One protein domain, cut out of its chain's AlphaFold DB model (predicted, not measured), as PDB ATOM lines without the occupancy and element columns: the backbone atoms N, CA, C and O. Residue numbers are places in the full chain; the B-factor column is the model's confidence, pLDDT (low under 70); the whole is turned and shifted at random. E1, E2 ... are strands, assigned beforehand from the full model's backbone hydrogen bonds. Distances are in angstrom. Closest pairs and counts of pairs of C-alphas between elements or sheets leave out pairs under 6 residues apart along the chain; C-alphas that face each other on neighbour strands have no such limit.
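AT A GLANCE: This is residues 12 to 125 of the 139 residues of an uncharacterized protein of Micromonospora globispora (UniProt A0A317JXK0). Six strands, E1 to E6, form a small closed barrel, and a smaller, twisted sheet of four strands, E7 to E10, stands at one end of it, with E7 nearest the barrel and E10 farthest out. The far part of the long hairpin E2 and E3, round residues 29 to 36, reaches beyond E1 and E4. The printed part has 114 residues with ten named strands, E1 to E10 in chain order, and no named helix: the class is all strand. Both the barrel and the sheet E7 E8 E9 E10 are antiparallel throughout. The whole is compact, with a radius of gyration of the C-alphas of 13.6 A and spans of 43 by 35 by 28 A.

IN THESE COORDINATES: Find C-alpha 12 at (-2.066, 26.715, 49.553), where E1, residues 12 to 17, begins and runs 16.4 A. E2, residues 23 to 30, covers 22.2 A; E3, residues 35 to 45, the longest strand by residues, covers 27.0 A and bends by 60 degrees at residue 42. E4, residues 50 to 56, spans 18.6 A. E5, residues 62 to 71, spans 24.0 A and bends by 63 degrees at residue 65. E6, residues 76 to 82, spans 17.2 A. Then come E7, residues 92 to 95, 10.2 A; E8, residues 101 to 105, 13.4 A; E9, residues 110 to 114, 13.8 A; and E10, residues 122 to 124, 6.3 A, ending at C-alpha 124 (-6.824, 25.244, 17.638).

HOW THE PARTS SIT: Walk round the barrel along its meander, each strand the antiparallel neighbour of the one before. Look for N 14 and O 26 at 2.8 A between E1 and E2, N 29 and O 36 at 2.8 A between E2 and E3, N 41 and O 54 at 2.9 A between E3 and E4, N 66 and O 53 at 2.8 A between E4 and E5, and N 71 and O 76 at 2.8 A between E5 and E6. E6 and E1 close the ring at 113 degrees, with N 13 and O 77 at 2.9 A. E7 is near E3 and E4; its closest C-alphas to E5 are Ala 93 and Val 65, 7.6 A apart. E7 to E10 form a second meander, with N 94 and O 103 at 2.8 A, N 104 and O 111 at 2.8 A, and N 112 and O 122 at 2.8 A. E7 and E10 are its edge strands.

THE WHOLE: The C-alphas of Ala 73 and Phe 125 are the two farthest apart, 42.8 A. The printed part has no cut and no long link. Mean pLDDT of the printed part is 75.3; 31 residues are under 70, among them 17 to 25 and 27 to 36.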
ATOM      1  N   THR A  12      -1.065  25.904  48.843       74.19
ATOM      2  CA  THR A  12      -2.066  26.715  49.553       74.19
ATOM      3  C   THR A  12      -1.763  28.214  49.517       74.19
ATOM      4  O   THR A  12      -0.670  28.658  49.173       74.19
ATOM      5  N   GLY A  13      -2.773  29.020  49.832       76.88
ATOM      6  CA  GLY A  13      -2.691  30.476  49.809       76.88
ATOM      7  C   GLY A  13      -3.829  31.153  50.558       76.88
ATOM      8  O   GLY A  13      -4.634  30.489  51.216       76.88
ATOM      9  N   THR A  14      -3.925  32.470  50.403       77.19
ATOM     10  CA  THR A  14      -4.859  33.345  51.120       77.19
ATOM     11  C   THR A  14      -5.882  33.962  50.164       77.19
ATOM     12  O   THR A  14      -5.548  34.420  49.071       77.19
ATOM     13  N   LEU A  15      -7.148  34.005  50.587       71.12
ATOM     14  CA  LEU A  15      -8.223  34.708  49.883       71.12
ATOM     15  C   LEU A  15      -8.166  36.216  50.154       71.12
ATOM     16  O   LEU A  15      -8.280  36.654  51.305       71.12
ATOM     17  N   VAL A  16      -8.080  37.008  49.084       74.19
ATOM     18  CA  VAL A  16      -8.006  38.472  49.134       74.19
ATOM     19  C   VAL A  16      -9.204  39.061  48.386       74.19
ATOM     20  O   VAL A  16      -9.263  39.078  47.159       74.19
ATOM     21  N   ALA A  17     -10.196  39.556  49.125       62.62
ATOM     22  CA  ALA A  17     -11.344  40.225  48.514       62.62
ATOM     23  C   ALA A  17     -10.897  41.531  47.831       62.62
ATOM     24  O   ALA A  17     -10.365  42.423  48.495       62.62
ATOM     25  N   SER A  18     -11.119  41.650  46.518       57.25
ATOM     26  CA  SER A  18     -10.884  42.893  45.776       57.25
ATOM     27  C   SER A  18     -12.153  43.754  45.744       57.25
ATOM     28  O   SER A  18     -13.266  43.255  45.913       57.25
ATOM     29  N   LYS A  19     -12.003  45.062  45.500       44.91
ATOM     30  CA  LYS A  19     -13.134  46.005  45.432       44.91
ATOM     31  C   LYS A  19     -13.977  45.898  44.147       44.91
ATOM     32  O   LYS A  19     -14.998  46.566  44.062       44.91
ATOM     33  N   GLN A  20     -13.571  45.104  43.151       49.03
ATOM     34  CA  GLN A  20     -14.162  45.098  41.800       49.03
ATOM     35  C   GLN A  20     -15.074  43.886  41.518       49.03
ATOM     36  O   GLN A  20     -15.132  43.413  40.389       49.03
ATOM     37  N   ALA A  21     -15.753  43.344  42.538       46.12
ATOM     38  CA  ALA A  21     -16.571  42.112  42.502       46.12
ATOM     39  C   ALA A  21     -15.821  40.802  42.148       46.12
ATOM     40  O   ALA A  21     -16.242  39.723  42.564       46.12
ATOM     41  N   LEU A  22     -14.672  40.891  41.476       56.44
ATOM     42  CA  LEU A  22     -13.705  39.819  41.264       56.44
ATOM     43  C   LEU A  22     -13.009  39.446  42.583       56.44
ATOM     44  O   LEU A  22     -12.556  40.318  43.334       56.44
ATOM     45  N   VAL A  23     -12.875  38.149  42.858       65.75
ATOM     46  CA  VAL A  23     -12.085  37.653  43.996       65.75
ATOM     47  C   VAL A  23     -10.625  37.565  43.562       65.75
ATOM     48  O   VAL A  23     -10.334  36.959  42.539       65.75
ATOM     49  N   SER A  24      -9.697  38.110  44.343       68.06
ATOM     50  CA  SER A  24      -8.271  37.849  44.143       68.06
ATOM     51  C   SER A  24      -7.798  36.764  45.109       68.06
ATOM     52  O   SER A  24      -8.348  36.566  46.197       68.06
ATOM     53  N   ALA A  25      -6.765  36.035  44.716       65.12
ATOM     54  CA  ALA A  25      -6.167  34.995  45.532       65.12
ATOM     55  C   ALA A  25      -4.646  35.092  45.443       65.12
ATOM     56  O   ALA A  25      -4.075  35.077  44.354       65.12
ATOM     57  N   GLU A  26      -3.986  35.181  46.591       70.06
ATOM     58  CA  GLU A  26      -2.532  35.102  46.671       70.06
ATOM     59  C   GLU A  26      -2.171  33.655  47.005       70.06
ATOM     60  O   GLU A  26      -2.456  33.179  48.105       70.06
ATOM     61  N   VAL A  27      -1.592  32.926  46.049       67.81
ATOM     62  CA  VAL A  27      -1.198  31.526  46.248       67.81
ATOM     63  C   VAL A  27       0.314  31.445  46.313       67.81
ATOM     64  O   VAL A  27       1.009  31.783  45.354       67.81
ATOM     65  N   ARG A  28       0.828  30.955  47.441       68.38
ATOM     66  CA  ARG A  28       2.256  30.709  47.602       68.38
ATOM     67  C   ARG A  28       2.563  29.301  47.106       68.38
ATOM     68  O   ARG A  28       2.147  28.309  47.699       68.38
ATOM     69  N   LEU A  29       3.273  29.219  45.989       62.75
ATOM     70  CA  LEU A  29       3.768  27.961  45.454       62.75
ATOM     71  C   LEU A  29       5.144  27.684  46.047       62.75
ATOM     72  O   LEU A  29       6.110  28.381  45.750       62.75
ATOM     73  N   THR A  30       5.236  26.639  46.860       55.25
ATOM     74  CA  THR A  30       6.520  26.073  47.276       55.25
ATOM     75  C   THR A  30       6.903  24.984  46.279       55.25
ATOM     76  O   THR A  30       6.209  23.967  46.181       55.25
ATOM     77  N   THR A  31       7.971  25.203  45.513       52.78
ATOM     78  CA  THR A  31       8.667  24.140  44.776       52.78
ATOM     79  C   THR A  31       9.731  23.517  45.683       52.78
ATOM     80  O   THR A  31       9.952  23.985  46.798       52.78
ATOM     81  N   ASP A  32      10.396  22.449  45.235       45.81
ATOM     82  CA  ASP A  32      11.442  21.788  46.035       45.81
ATOM     83  C   ASP A  32      12.694  22.659  46.265       45.81
ATOM     84  O   ASP A  32      13.535  22.302  47.085       45.81
ATOM     85  N   THR A  33      12.824  23.785  45.553       48.81
ATOM     86  CA  THR A  33      14.000  24.669  45.612       48.81
ATOM     87  C   THR A  33      13.689  26.115  45.996       48.81
ATOM     88  O   THR A  33      14.578  26.770  46.521       48.81
ATOM     89  N   ASP A  34      12.467  26.618  45.773       57.22
ATOM     90  CA  ASP A  34      12.096  28.013  46.059       57.22
ATOM     91  C   ASP A  34      10.607  28.187  46.405       57.22
ATOM     92  O   ASP A  34       9.738  27.418  45.987       57.22
ATOM     93  N   ALA A  35      10.286  29.256  47.140       62.88
ATOM     94  CA  ALA A  35       8.910  29.646  47.442       62.88
ATOM     95  C   ALA A  35       8.504  30.901  46.651       62.88
ATOM     96  O   ALA A  35       8.816  32.022  47.055       62.88
ATOM     97  N   THR A  36       7.740  30.715  45.574       67.62
ATOM     98  CA  THR A  36       7.249  31.791  44.700       67.62
ATOM     99  C   THR A  36       5.795  32.128  45.021       67.62
ATOM    100  O   THR A  36       4.912  31.272  44.945       67.62
ATOM    101  N   THR A  37       5.507  33.391  45.330       74.62
ATOM    102  CA  THR A  37       4.126  33.888  45.404       74.62
ATOM    103  C   THR A  37       3.598  34.185  44.001       74.62
ATOM    104  O   THR A  37       4.232  34.917  43.244       74.62
ATOM    105  N   ILE A  38       2.421  33.651  43.663       75.69
ATOM    106  CA  ILE A  38       1.681  33.998  42.445       75.69
ATOM    107  C   ILE A  38       0.351  34.647  42.833       75.69
ATOM    108  O   ILE A  38      -0.440  34.087  43.597       75.69
ATOM    109  N   PHE A  39       0.088  35.814  42.250       79.06
ATOM    110  CA  PHE A  39      -1.189  36.505  42.358       79.06
ATOM    111  C   PHE A  39      -2.147  36.018  41.272       79.06
ATOM    112  O   PHE A  39      -1.824  36.038  40.084       79.06
ATOM    113  N   TYR A  40      -3.339  35.602  41.685       81.88
ATOM    114  CA  TYR A  40      -4.415  35.160  40.811       81.88
ATOM    115  C   TYR A  40      -5.596  36.127  40.883       81.88
ATOM    116  O   TYR A  40      -6.025  36.524  41.969       81.88
ATOM    117  N   VAL A  41      -6.165  36.451  39.724       83.25
ATOM    118  CA  VAL A  41      -7.444  37.161  39.602       83.25
ATOM    119  C   VAL A  41      -8.504  36.136  39.215       83.25
ATOM    120  O   VAL A  41      -8.426  35.543  38.139       83.25
ATOM    121  N   CYS A  42      -9.471  35.891  40.094       83.12
ATOM    122  CA  CYS A  42     -10.554  34.944  39.852       83.12
ATOM    123  C   CYS A  42     -11.729  35.645  39.175       83.12
ATOM    124  O   CYS A  42     -12.352  36.535  39.757       83.12
ATOM    125  N   ARG A  43     -12.006  35.233  37.932       77.81
ATOM    126  CA  ARG A  43     -13.072  35.801  37.096       77.81
ATOM    127  C   ARG A  43     -14.433  35.188  37.375       77.81
ATOM    128  O   ARG A  43     -15.434  35.889  37.299       77.81
ATOM    129  N   GLU A  44     -14.460  33.911  37.736       77.56
ATOM    130  CA  GLU A  44     -15.697  33.142  37.809       77.56
ATOM    131  C   GLU A  44     -15.719  32.228  39.036       77.56
ATOM    132  O   GLU A  44     -14.687  31.700  39.470       77.56
ATOM    133  N   ARG A  45     -16.915  32.029  39.595       81.00
ATOM    134  CA  ARG A  45     -17.195  30.995  40.591       81.00
ATOM    135  C   ARG A  45     -17.960  29.869  39.906       81.00
ATOM    136  O   ARG A  45     -19.068  30.099  39.442       81.00
ATOM    137  N   LEU A  46     -17.391  28.669  39.928       79.62
ATOM    138  CA  LEU A  46     -17.956  27.487  39.267       79.62
ATOM    139  C   LEU A  46     -18.868  26.681  40.196       79.62
ATOM    140  O   LEU A  46     -19.838  26.067  39.765       79.62
ATOM    141  N   ASP A  47     -18.540  26.683  41.487       82.44
ATOM    142  CA  ASP A  47     -19.348  26.134  42.575       82.44
ATOM    143  C   ASP A  47     -19.033  26.906  43.869       82.44
ATOM    144  O   ASP A  47     -18.189  27.803  43.881       82.44
ATOM    145  N   ASP A  48     -19.679  26.579  44.988       79.00
ATOM    146  CA  ASP A  48     -19.488  27.290  46.259       79.00
ATOM    147  C   ASP A  48     -18.024  27.431  46.733       79.00
ATOM    148  O   ASP A  48     -17.719  28.334  47.529       79.00
ATOM    149  N   ARG A  49     -17.123  26.562  46.270       83.75
ATOM    150  CA  ARG A  49     -15.707  26.524  46.642       83.75
ATOM    151  C   ARG A  49     -14.766  26.658  45.443       83.75
ATOM    152  O   ARG A  49     -13.666  27.158  45.646       83.75
ATOM    153  N   THR A  50     -15.131  26.252  44.230       85.44
ATOM    154  CA  THR A  50     -14.231  26.316  43.065       85.44
ATOM    155  C   THR A  50     -14.305  27.664  42.347       85.44
ATOM    156  O   THR A  50     -15.376  28.134  41.963       85.44
ATOM    157  N   LEU A  51     -13.137  28.266  42.129       85.56
ATOM    158  CA  LEU A  51     -12.939  29.514  41.397       85.56
ATOM    159  C   LEU A  51     -12.079  29.263  40.151       85.56
ATOM    160  O   LEU A  51     -11.054  28.583  40.245       85.56
ATOM    161  N   LEU A  52     -12.466  29.853  39.019       85.75
ATOM    162  CA  LEU A  52     -11.622  29.961  37.828       85.75
ATOM    163  C   LEU A  52     -10.791  31.239  37.924       85.75
ATOM    164  O   LEU A  52     -11.340  32.342  38.010       85.75
ATOM    165  N   CYS A  53      -9.468  31.094  37.908       85.25
ATOM    166  CA  CYS A  53      -8.553  32.204  38.125       85.25
ATOM    167  C   CYS A  53      -7.410  32.241  37.116       85.25
ATOM    168  O   CYS A  53      -6.942  31.214  36.628       85.25
ATOM    169  N   LEU A  54      -6.931  33.448  36.840       84.06
ATOM    170  CA  LEU A  54      -5.824  33.722  35.935       84.06
ATOM    171  C   LEU A  54      -4.639  34.248  36.741       84.06
ATOM    172  O   LEU A  54      -4.795  35.207  37.499       84.06
ATOM    173  N   ALA A  55      -3.464  33.640  36.589       80.56
ATOM    174  CA  ALA A  55      -2.245  34.154  37.208       80.56
ATOM    175  C   ALA A  55      -1.808  35.439  36.505       80.56
ATOM    176  O   ALA A  55      -1.646  35.448  35.282       80.56
ATOM    177  N   GLN A  56      -1.581  36.506  37.267       76.81
ATOM    178  CA  GLN A  56      -1.021  37.743  36.733       76.81
ATOM    179  C   GLN A  56       0.362  37.460  36.132       76.81
ATOM    180  O   GLN A  56       1.248  36.946  36.813       76.81
ATOM    181  N   GLY A  57       0.521  37.760  34.844       67.62
ATOM    182  CA  GLY A  57       1.809  37.764  34.163       67.62
ATOM    183  C   GLY A  57       2.403  39.175  34.100       67.62
ATOM    184  O   GLY A  57       1.781  40.138  34.552       67.62
ATOM    185  N   PRO A  58       3.613  39.323  33.539       61.47
ATOM    186  CA  PRO A  58       4.145  40.632  33.183       61.47
ATOM    187  C   PRO A  58       3.318  41.273  32.050       61.47
ATOM    188  O   PRO A  58       2.958  40.613  31.076       61.47
ATOM    189  N   GLY A  59       3.053  42.580  32.154       63.28
ATOM    190  CA  GLY A  59       2.210  43.317  31.203       63.28
ATOM    191  C   GLY A  59       0.706  43.131  31.456       63.28
ATOM    192  O   GLY A  59       0.289  42.786  32.555       63.28
ATOM    193  N   GLN A  60      -0.127  43.368  30.436       61.28
ATOM    194  CA  GLN A  60      -1.587  43.157  30.507       61.28
ATOM    195  C   GLN A  60      -2.008  41.717  30.143       61.28
ATOM    196  O   GLN A  60      -3.117  41.491  29.666       61.28
ATOM    197  N   MET A  61      -1.115  40.739  30.320       64.62
ATOM    198  CA  MET A  61      -1.334  39.341  29.936       64.62
ATOM    199  C   MET A  61      -1.206  38.421  31.146       64.62
ATOM    200  O   MET A  61      -0.385  38.634  32.038       64.62
ATOM    201  N   PHE A  62      -2.013  37.369  31.163       73.25
ATOM    202  CA  PHE A  62      -1.994  36.343  32.192       73.25
ATOM    203  C   PHE A  62      -1.017  35.224  31.819       73.25
ATOM    204  O   PHE A  62      -0.908  34.829  30.656       73.25
ATOM    205  N   GLY A  63      -0.288  34.716  32.815       70.00
ATOM    206  CA  GLY A  63       0.733  33.686  32.612       70.00
ATOM    207  C   GLY A  63       0.141  32.298  32.363       70.00
ATOM    208  O   GLY A  63       0.645  31.558  31.524       70.00
ATOM    209  N   ALA A  64      -0.927  31.950  33.086       75.88
ATOM    210  CA  ALA A  64      -1.665  30.697  32.931       75.88
ATOM    211  C   ALA A  64      -2.998  30.723  33.710       75.88
ATOM    212  O   ALA A  64      -3.300  31.680  34.429       75.88
ATOM    213  N   VAL A  65      -3.793  29.659  33.559       81.94
ATOM    214  CA  VAL A  65      -5.113  29.477  34.190       81.94
ATOM    215  C   VAL A  65      -5.029  28.464  35.327       81.94
ATOM    216  O   VAL A  65      -4.319  27.467  35.213       81.94
ATOM    217  N   ALA A  66      -5.781  28.676  36.404       83.31
ATOM    218  CA  ALA A  66      -5.898  27.748  37.519       83.31
ATOM    219  C   ALA A  66      -7.340  27.599  38.012       83.31
ATOM    220  O   ALA A  66      -8.124  28.547  38.010       83.31
ATOM    221  N   LEU A  67      -7.648  26.404  38.517       85.38
ATOM    222  CA  LEU A  67      -8.788  26.164  39.392       85.38
ATOM    223  C   LEU A  67      -8.311  26.197  40.843       85.38
ATOM    224  O   LEU A  67      -7.486  25.373  41.255       85.38
ATOM    225  N   LEU A  68      -8.853  27.130  41.621       85.56
ATOM    226  CA  LEU A  68      -8.591  27.246  43.054       85.56
ATOM    227  C   LEU A  68      -9.803  26.765  43.850       85.56
ATOM    228  O   LEU A  68     -10.940  27.092  43.520       85.56
ATOM    229  N   THR A  69      -9.568  26.025  44.931       87.56
ATOM    230  CA  THR A  69     -10.601  25.665  45.907       87.56
ATOM    231  C   THR A  69     -10.493  26.587  47.117       87.56
ATOM    232  O   THR A  69      -9.488  26.577  47.821       87.56
ATOM    233  N   ALA A  70     -11.526  27.390  47.351       84.69
ATOM    234  CA  ALA A  70     -11.644  28.379  48.411       84.69
ATOM    235  C   ALA A  70     -12.287  27.786  49.677       84.69
ATOM    236  O   ALA A  70     -13.423  27.305  49.655       84.69
ATOM    237  N   ASN A  71     -11.600  27.898  50.812       84.44
ATOM    238  CA  ASN A  71     -12.180  27.692  52.134       84.44
ATOM    239  C   ASN A  71     -12.566  29.051  52.734       84.44
ATOM    240  O   ASN A  71     -11.739  29.756  53.317       84.44
ATOM    241  N   ARG A  72     -13.856  29.400  52.599       78.81
ATOM    242  CA  ARG A  72     -14.427  30.675  53.067       78.81
ATOM    243  C   ARG A  72     -14.221  30.914  54.574       78.81
ATOM    244  O   ARG A  72     -14.038  32.058  54.968       78.81
ATOM    245  N   ALA A  73     -14.231  29.857  55.394       82.06
ATOM    246  CA  ALA A  73     -14.136  29.940  56.855       82.06
ATOM    247  C   ALA A  73     -12.687  30.095  57.350       82.06
ATOM    248  O   ALA A  73     -12.421  30.898  58.238       82.06
ATOM    249  N   ALA A  74     -11.741  29.379  56.734       80.06
ATOM    250  CA  ALA A  74     -10.311  29.510  57.032       80.06
ATOM    251  C   ALA A  74      -9.630  30.681  56.292       80.06
ATOM    252  O   ALA A  74      -8.457  30.952  56.524       80.06
ATOM    253  N   ARG A  75     -10.346  31.358  55.380       81.62
ATOM    254  CA  ARG A  75      -9.826  32.378  54.446       81.62
ATOM    255  C   ARG A  75      -8.670  31.895  53.553       81.62
ATOM    256  O   ARG A  75      -7.887  32.709  53.064       81.62
ATOM    257  N   THR A  76      -8.590  30.592  53.290       81.62
ATOM    258  CA  THR A  76      -7.531  29.983  52.471       81.62
ATOM    259  C   THR A  76      -8.014  29.570  51.082       81.62
ATOM    260  O   THR A  76      -9.205  29.370  50.841       81.62
ATOM    261  N   VAL A  77      -7.064  29.407  50.163       82.88
ATOM    262  CA  VAL A  77      -7.229  28.711  48.878       82.88
ATOM    263  C   VAL A  77      -6.266  27.541  48.772       82.88
ATOM    264  O   VAL A  77      -5.208  27.524  49.399       82.88
ATOM    265  N   THR A  78      -6.615  26.585  47.919       83.94
ATOM    266  CA  THR A  78      -5.741  25.497  47.480       83.94
ATOM    267  C   THR A  78      -5.737  25.434  45.957       83.94
ATOM    268  O   THR A  78      -6.802  25.422  45.338       83.94
ATOM    269  N   LEU A  79      -4.555  25.369  45.341       79.06
ATOM    270  CA  LEU A  79      -4.404  25.107  43.912       79.06
ATOM    271  C   LEU A  79      -4.856  23.674  43.613       79.06
ATOM    272  O   LEU A  79      -4.177  22.706  43.972       79.06
ATOM    273  N   ARG A  80      -6.012  23.535  42.956       75.25
ATOM    274  CA  ARG A  80      -6.584  22.229  42.607       75.25
ATOM    275  C   ARG A  80      -5.955  21.675  41.334       75.25
ATOM    276  O   ARG A  80      -5.636  20.489  41.288       75.25
ATOM    277  N   GLN A  81      -5.810  22.536  40.328       72.56
ATOM    278  CA  GLN A  81      -5.282  22.256  38.991       72.56
ATOM    279  C   GLN A  81      -4.828  23.564  38.333       72.56
ATOM    280  O   GLN A  81      -5.419  24.614  38.582       72.56
ATOM    281  N   GLY A  82      -3.805  23.488  37.485       68.94
ATOM    282  CA  GLY A  82      -3.316  24.592  36.667       68.94
ATOM    283  C   GLY A  82      -3.074  24.120  35.239       68.94
ATOM    284  O   GLY A  82      -2.669  22.979  35.019       68.94
ATOM    285  N   VAL A  83      -3.337  24.998  34.277       67.75
ATOM    286  CA  VAL A  83      -2.949  24.818  32.878       67.75
ATOM    287  C   VAL A  83      -1.532  25.370  32.702       67.75
ATOM    288  O   VAL A  83      -1.260  26.453  33.223       67.75
ATOM    289  N   PRO A  84      -0.622  24.691  31.982       66.06
ATOM    290  CA  PRO A  84       0.687  25.251  31.658       66.06
ATOM    291  C   PRO A  84       0.600  26.586  30.901       66.06
ATOM    292  O   PRO A  84      -0.389  26.874  30.227       66.06
ATOM    293  N   LYS A  85       1.664  27.394  30.994       71.06
ATOM    294  CA  LYS A  85       1.800  28.662  30.261       71.06
ATOM    295  C   LYS A  85       1.599  28.444  28.754       71.06
ATOM    296  O   LYS A  85       2.175  27.512  28.196       71.06
ATOM    297  N   VAL A  86       0.867  29.351  28.103       70.88
ATOM    298  CA  VAL A  86       0.910  29.505  26.639       70.88
ATOM    299  C   VAL A  86       1.967  30.550  26.285       70.88
ATOM    300  O   VAL A  86       2.048  31.613  26.908       70.88
ATOM    301  N   GLU A  87       2.817  30.236  25.313       68.44
ATOM    302  CA  GLU A  87       3.780  31.192  24.768       68.44
ATOM    303  C   GLU A  87       3.035  32.364  24.104       68.44
ATOM    304  O   GLU A  87       1.969  32.174  23.537       68.44
ATOM    305  N   GLY A  88       3.517  33.599  24.265       67.50
ATOM    306  CA  GLY A  88       2.769  34.800  23.850       67.50
ATOM    307  C   GLY A  88       1.723  35.327  24.851       67.50
ATOM    308  O   GLY A  88       1.318  36.479  24.724       67.50
ATOM    309  N   GLY A  89       1.365  34.560  25.890       77.06
ATOM    310  CA  GLY A  89       0.528  35.018  27.010       77.06
ATOM    311  C   GLY A  89      -0.984  35.000  26.750       77.06
ATOM    312  O   GLY A  89      -1.459  35.099  25.619       77.06
ATOM    313  N   ILE A  90      -1.761  34.864  27.828       82.31
ATOM    314  CA  ILE A  90      -3.221  34.704  27.776       82.31
ATOM    315  C   ILE A  90      -3.897  36.062  27.981       82.31
ATOM    316  O   ILE A  90      -3.623  36.760  28.957       82.31
ATOM    317  N   ARG A  91      -4.815  36.431  27.088       81.19
ATOM    318  CA  ARG A  91      -5.674  37.619  27.213       81.19
ATOM    319  C   ARG A  91      -6.960  37.302  27.959       81.19
ATOM    320  O   ARG A  91      -7.344  38.035  28.870       81.19
ATOM    321  N   ASP A  92      -7.592  36.196  27.583       80.44
ATOM    322  CA  ASP A  92      -8.840  35.738  28.178       80.44
ATOM    323  C   ASP A  92      -8.944  34.210  28.201       80.44
ATOM    324  O   ASP A  92      -8.206  33.516  27.496       80.44
ATOM    325  N   ALA A  93      -9.845  33.691  29.029       82.88
ATOM    326  CA  ALA A  93     -10.081  32.264  29.180       82.88
ATOM    327  C   ALA A  93     -11.570  31.971  29.387       82.88
ATOM    328  O   ALA A  93     -12.198  32.523  30.288       82.88
ATOM    329  N   PHE A  94     -12.098  31.048  28.590       83.44
ATOM    330  CA  PHE A  94     -13.506  30.662  28.567       83.44
ATOM    331  C   PHE A  94     -13.620  29.199  28.970       83.44
ATOM    332  O   PHE A  94     -13.043  28.319  28.324       83.44
ATOM    333  N   LEU A  95     -14.329  28.925  30.060       81.75
ATOM    334  CA  LEU A  95     -14.519  27.562  30.534       81.75
ATOM    335  C   LEU A  95     -15.547  26.824  29.669       81.75
ATOM    336  O   LEU A  95     -16.550  27.397  29.246       81.75
ATOM    337  N   ALA A  96     -15.315  25.539  29.419       82.50
ATOM    338  CA  ALA A  96     -16.330  24.672  28.840       82.50
ATOM    339  C   ALA A  96     -17.455  24.399  29.855       82.50
ATOM    340  O   ALA A  96     -17.161  24.254  31.044       82.50
ATOM    341  N   PRO A  97     -18.711  24.188  29.414       80.69
ATOM    342  CA  PRO A  97     -19.820  23.813  30.302       80.69
ATOM    343  C   PRO A  97     -19.581  22.538  31.134       80.69
ATOM    344  O   PRO A  97     -20.243  22.318  32.141       80.69
ATOM    345  N   ASP A  98     -18.627  21.687  30.732       81.88
ATOM    346  CA  ASP A  98     -18.228  20.484  31.475       81.88
ATOM    347  C   ASP A  98     -17.241  20.743  32.634       81.88
ATOM    348  O   ASP A  98     -16.913  19.812  33.374       81.88
ATOM    349  N   HIS A  99     -16.743  21.978  32.776       79.19
ATOM    350  CA  HIS A  99     -15.710  22.422  33.725       79.19
ATOM    351  C   HIS A  99     -14.383  21.624  33.677       79.19
ATOM    352  O   HIS A  99     -13.562  21.707  34.598       79.19
ATOM    353  N   LYS A 100     -14.148  20.846  32.613       80.75
ATOM    354  CA  LYS A 100     -12.932  20.045  32.375       80.75
ATOM    355  C   LYS A 100     -12.018  20.687  31.344       80.75
ATOM    356  O   LYS A 100     -10.806  20.500  31.417       80.75
ATOM    357  N   ARG A 101     -12.573  21.440  30.394       85.06
ATOM    358  CA  ARG A 101     -11.819  22.111  29.327       85.06
ATOM    359  C   ARG A 101     -11.882  23.627  29.467       85.06
ATOM    360  O   ARG A 101     -12.851  24.168  29.988       85.06
ATOM    361  N   VAL A 102     -10.851  24.310  28.984       84.81
ATOM    362  CA  VAL A 102     -10.808  25.773  28.877       84.81
ATOM    363  C   VAL A 102     -10.254  26.175  27.511       84.81
ATOM    364  O   VAL A 102      -9.284  25.584  27.031       84.81
ATOM    365  N   ALA A 103     -10.889  27.161  26.884       87.75
ATOM    366  CA  ALA A 103     -10.401  27.832  25.690       87.75
ATOM    367  C   ALA A 103      -9.641  29.096  26.099       87.75
ATOM    368  O   ALA A 103     -10.138  29.894  26.890       87.75
ATOM    369  N   LEU A 104      -8.428  29.270  25.583       86.06
ATOM    370  CA  LEU A 104      -7.521  30.363  25.918       86.06
ATOM    371  C   LEU A 104      -7.349  31.260  24.698       86.06
ATOM    372  O   LEU A 104      -6.918  30.788  23.642       86.06
ATOM    373  N   GLN A 105      -7.653  32.545  24.857       85.19
ATOM    374  CA  GLN A 105      -7.361  33.557  23.852       85.19
ATOM    375  C   GLN A 105      -5.958  34.109  24.082       85.19
ATOM    376  O   GLN A 105      -5.629  34.563  25.179       85.19
ATOM    377  N   THR A 106      -5.151  34.123  23.032       84.31
ATOM    378  CA  THR A 106      -3.797  34.693  23.011       84.31
ATOM    379  C   THR A 106      -3.701  35.734  21.893       84.31
ATOM    380  O   THR A 106      -4.699  36.029  21.231       84.31
ATOM    381  N   ASN A 107      -2.527  36.328  21.676       81.81
ATOM    382  CA  ASN A 107      -2.317  37.213  20.524       81.81
ATOM    383  C   ASN A 107      -2.135  36.456  19.202       81.81
ATOM    384  O   ASN A 107      -2.451  37.008  18.151       81.81
ATOM    385  N   ASP A 108      -1.620  35.227  19.234       83.50
ATOM    386  CA  ASP A 108      -1.326  34.430  18.041       83.50
ATOM    387  C   ASP A 108      -2.434  33.412  17.707       83.50
ATOM    388  O   ASP A 108      -2.435  32.829  16.620       83.50
ATOM    389  N   GLY A 109      -3.418  33.222  18.590       84.44
ATOM    390  CA  GLY A 109      -4.661  32.530  18.262       84.44
ATOM    391  C   GLY A 109      -5.415  31.979  19.468       84.44
ATOM    392  O   GLY A 109      -5.500  32.598  20.533       84.44
ATOM    393  N   TRP A 110      -5.982  30.792  19.273       86.75
ATOM    394  CA  TRP A 110      -6.781  30.083  20.262       86.75
ATOM    395  C   TRP A 110      -6.124  28.768  20.652       86.75
ATOM    396  O   TRP A 110      -5.555  28.070  19.812       86.75
ATOM    397  N   TYR A 111      -6.235  28.414  21.928       86.69
ATOM    398  CA  TYR A 111      -5.715  27.166  22.471       86.69
ATOM    399  C   TYR A 111      -6.784  26.469  23.313       86.69
ATOM    400  O   TYR A 111      -7.475  27.125  24.085       86.69
ATOM    401  N   LEU A 112      -6.898  25.146  23.206       86.94
ATOM    402  CA  LEU A 112      -7.700  24.328  24.119       86.94
ATOM    403  C   LEU A 112      -6.795  23.612  25.118       86.94
ATOM    404  O   LEU A 112      -5.758  23.060  24.752       86.94
ATOM    405  N   ALA A 113      -7.218  23.575  26.378       84.44
ATOM    406  CA  ALA A 113      -6.545  22.826  27.428       84.44
ATOM    407  C   ALA A 113      -7.533  22.003  28.257       84.44
ATOM    408  O   ALA A 113      -8.607  22.479  28.621       84.44
ATOM    409  N   ASP A 114      -7.135  20.778  28.598       82.56
ATOM    410  CA  ASP A 114      -7.821  19.940  29.579       82.56
ATOM    411  C   ASP A 114      -7.225  20.213  30.969       82.56
ATOM    412  O   ASP A 114      -6.075  19.854  31.257       82.56
ATOM    413  N   LEU A 115      -8.039  20.832  31.829       77.94
ATOM    414  CA  LEU A 115      -7.727  21.229  33.203       77.94
ATOM    415  C   LEU A 115      -7.387  20.038  34.104       77.94
ATOM    416  O   LEU A 115      -6.732  20.213  35.128       77.94
ATOM    417  N   SER A 116      -7.834  18.831  33.757       71.50
ATOM    418  CA  SER A 116      -7.545  17.610  34.505       71.50
ATOM    419  C   SER A 116      -6.201  16.982  34.138       71.50
ATOM    420  O   SER A 116      -5.567  16.366  34.995       71.50
ATOM    421  N   SER A 117      -5.756  17.181  32.895       68.00
ATOM    422  CA  SER A 117      -4.622  16.469  32.300       68.00
ATOM    423  C   SER A 117      -3.238  17.001  32.690       68.00
ATOM    424  O   SER A 117      -2.259  16.262  32.598       68.00
ATOM    425  N   GLY A 118      -3.132  18.287  33.051       65.62
ATOM    426  CA  GLY A 118      -1.850  18.987  33.237       65.62
ATOM    427  C   GLY A 118      -0.983  19.096  31.969       65.62
ATOM    428  O   GLY A 118       0.162  19.537  32.049       65.62
ATOM    429  N   ARG A 119      -1.499  18.684  30.802       72.31
ATOM    430  CA  ARG A 119      -0.798  18.750  29.513       72.31
ATOM    431  C   ARG A 119      -0.751  20.188  29.001       72.31
ATOM    432  O   ARG A 119      -1.572  21.020  29.384       72.31
ATOM    433  N   GLN A 120       0.206  20.475  28.118       76.56
ATOM    434  CA  GLN A 120       0.270  21.778  27.460       76.56
ATOM    435  C   GLN A 120      -0.998  22.042  26.627       76.56
ATOM    436  O   GLN A 120      -1.529  21.103  26.024       76.56
ATOM    437  N   PRO A 121      -1.471  23.300  26.564       83.38
ATOM    438  CA  PRO A 121      -2.563  23.694  25.679       83.38
ATOM    439  C   PRO A 121      -2.237  23.399  24.215       83.38
ATOM    440  O   PRO A 121      -1.129  23.665  23.752       83.38
ATOM    441  N   GLN A 122      -3.211  22.888  23.467       85.50
ATOM    442  CA  GLN A 122      -3.073  22.641  22.035       85.50
ATOM    443  C   GLN A 122      -3.677  23.802  21.251       85.50
ATOM    444  O   GLN A 122      -4.812  24.198  21.513       85.50
ATOM    445  N   ARG A 123      -2.927  24.346  20.286       85.50
ATOM    446  CA  ARG A 123      -3.424  25.399  19.394       85.50
ATOM    447  C   ARG A 123      -4.563  24.845  18.542       85.50
ATOM    448  O   ARG A 123      -4.437  23.759  17.977       85.50
ATOM    449  N   VAL A 124      -5.652  25.594  18.442       83.06
ATOM    450  CA  VAL A 124      -6.824  25.244  17.638       83.06
ATOM    451  C   VAL A 124      -7.175  26.364  16.672       83.06
ATOM    452  O   VAL A 124      -6.975  27.546  16.948       83.06
ATOM    453  N   PHE A 125      -7.758  25.970  15.547       76.69
ATOM    454  CA  PHE A 125      -8.389  26.872  14.598       76.69
ATOM    455  C   PHE A 125      -9.899  26.658  14.748       76.69
ATOM    456  O   PHE A 125     -10.402  25.650  14.246       76.69
TER     457      PHE A 125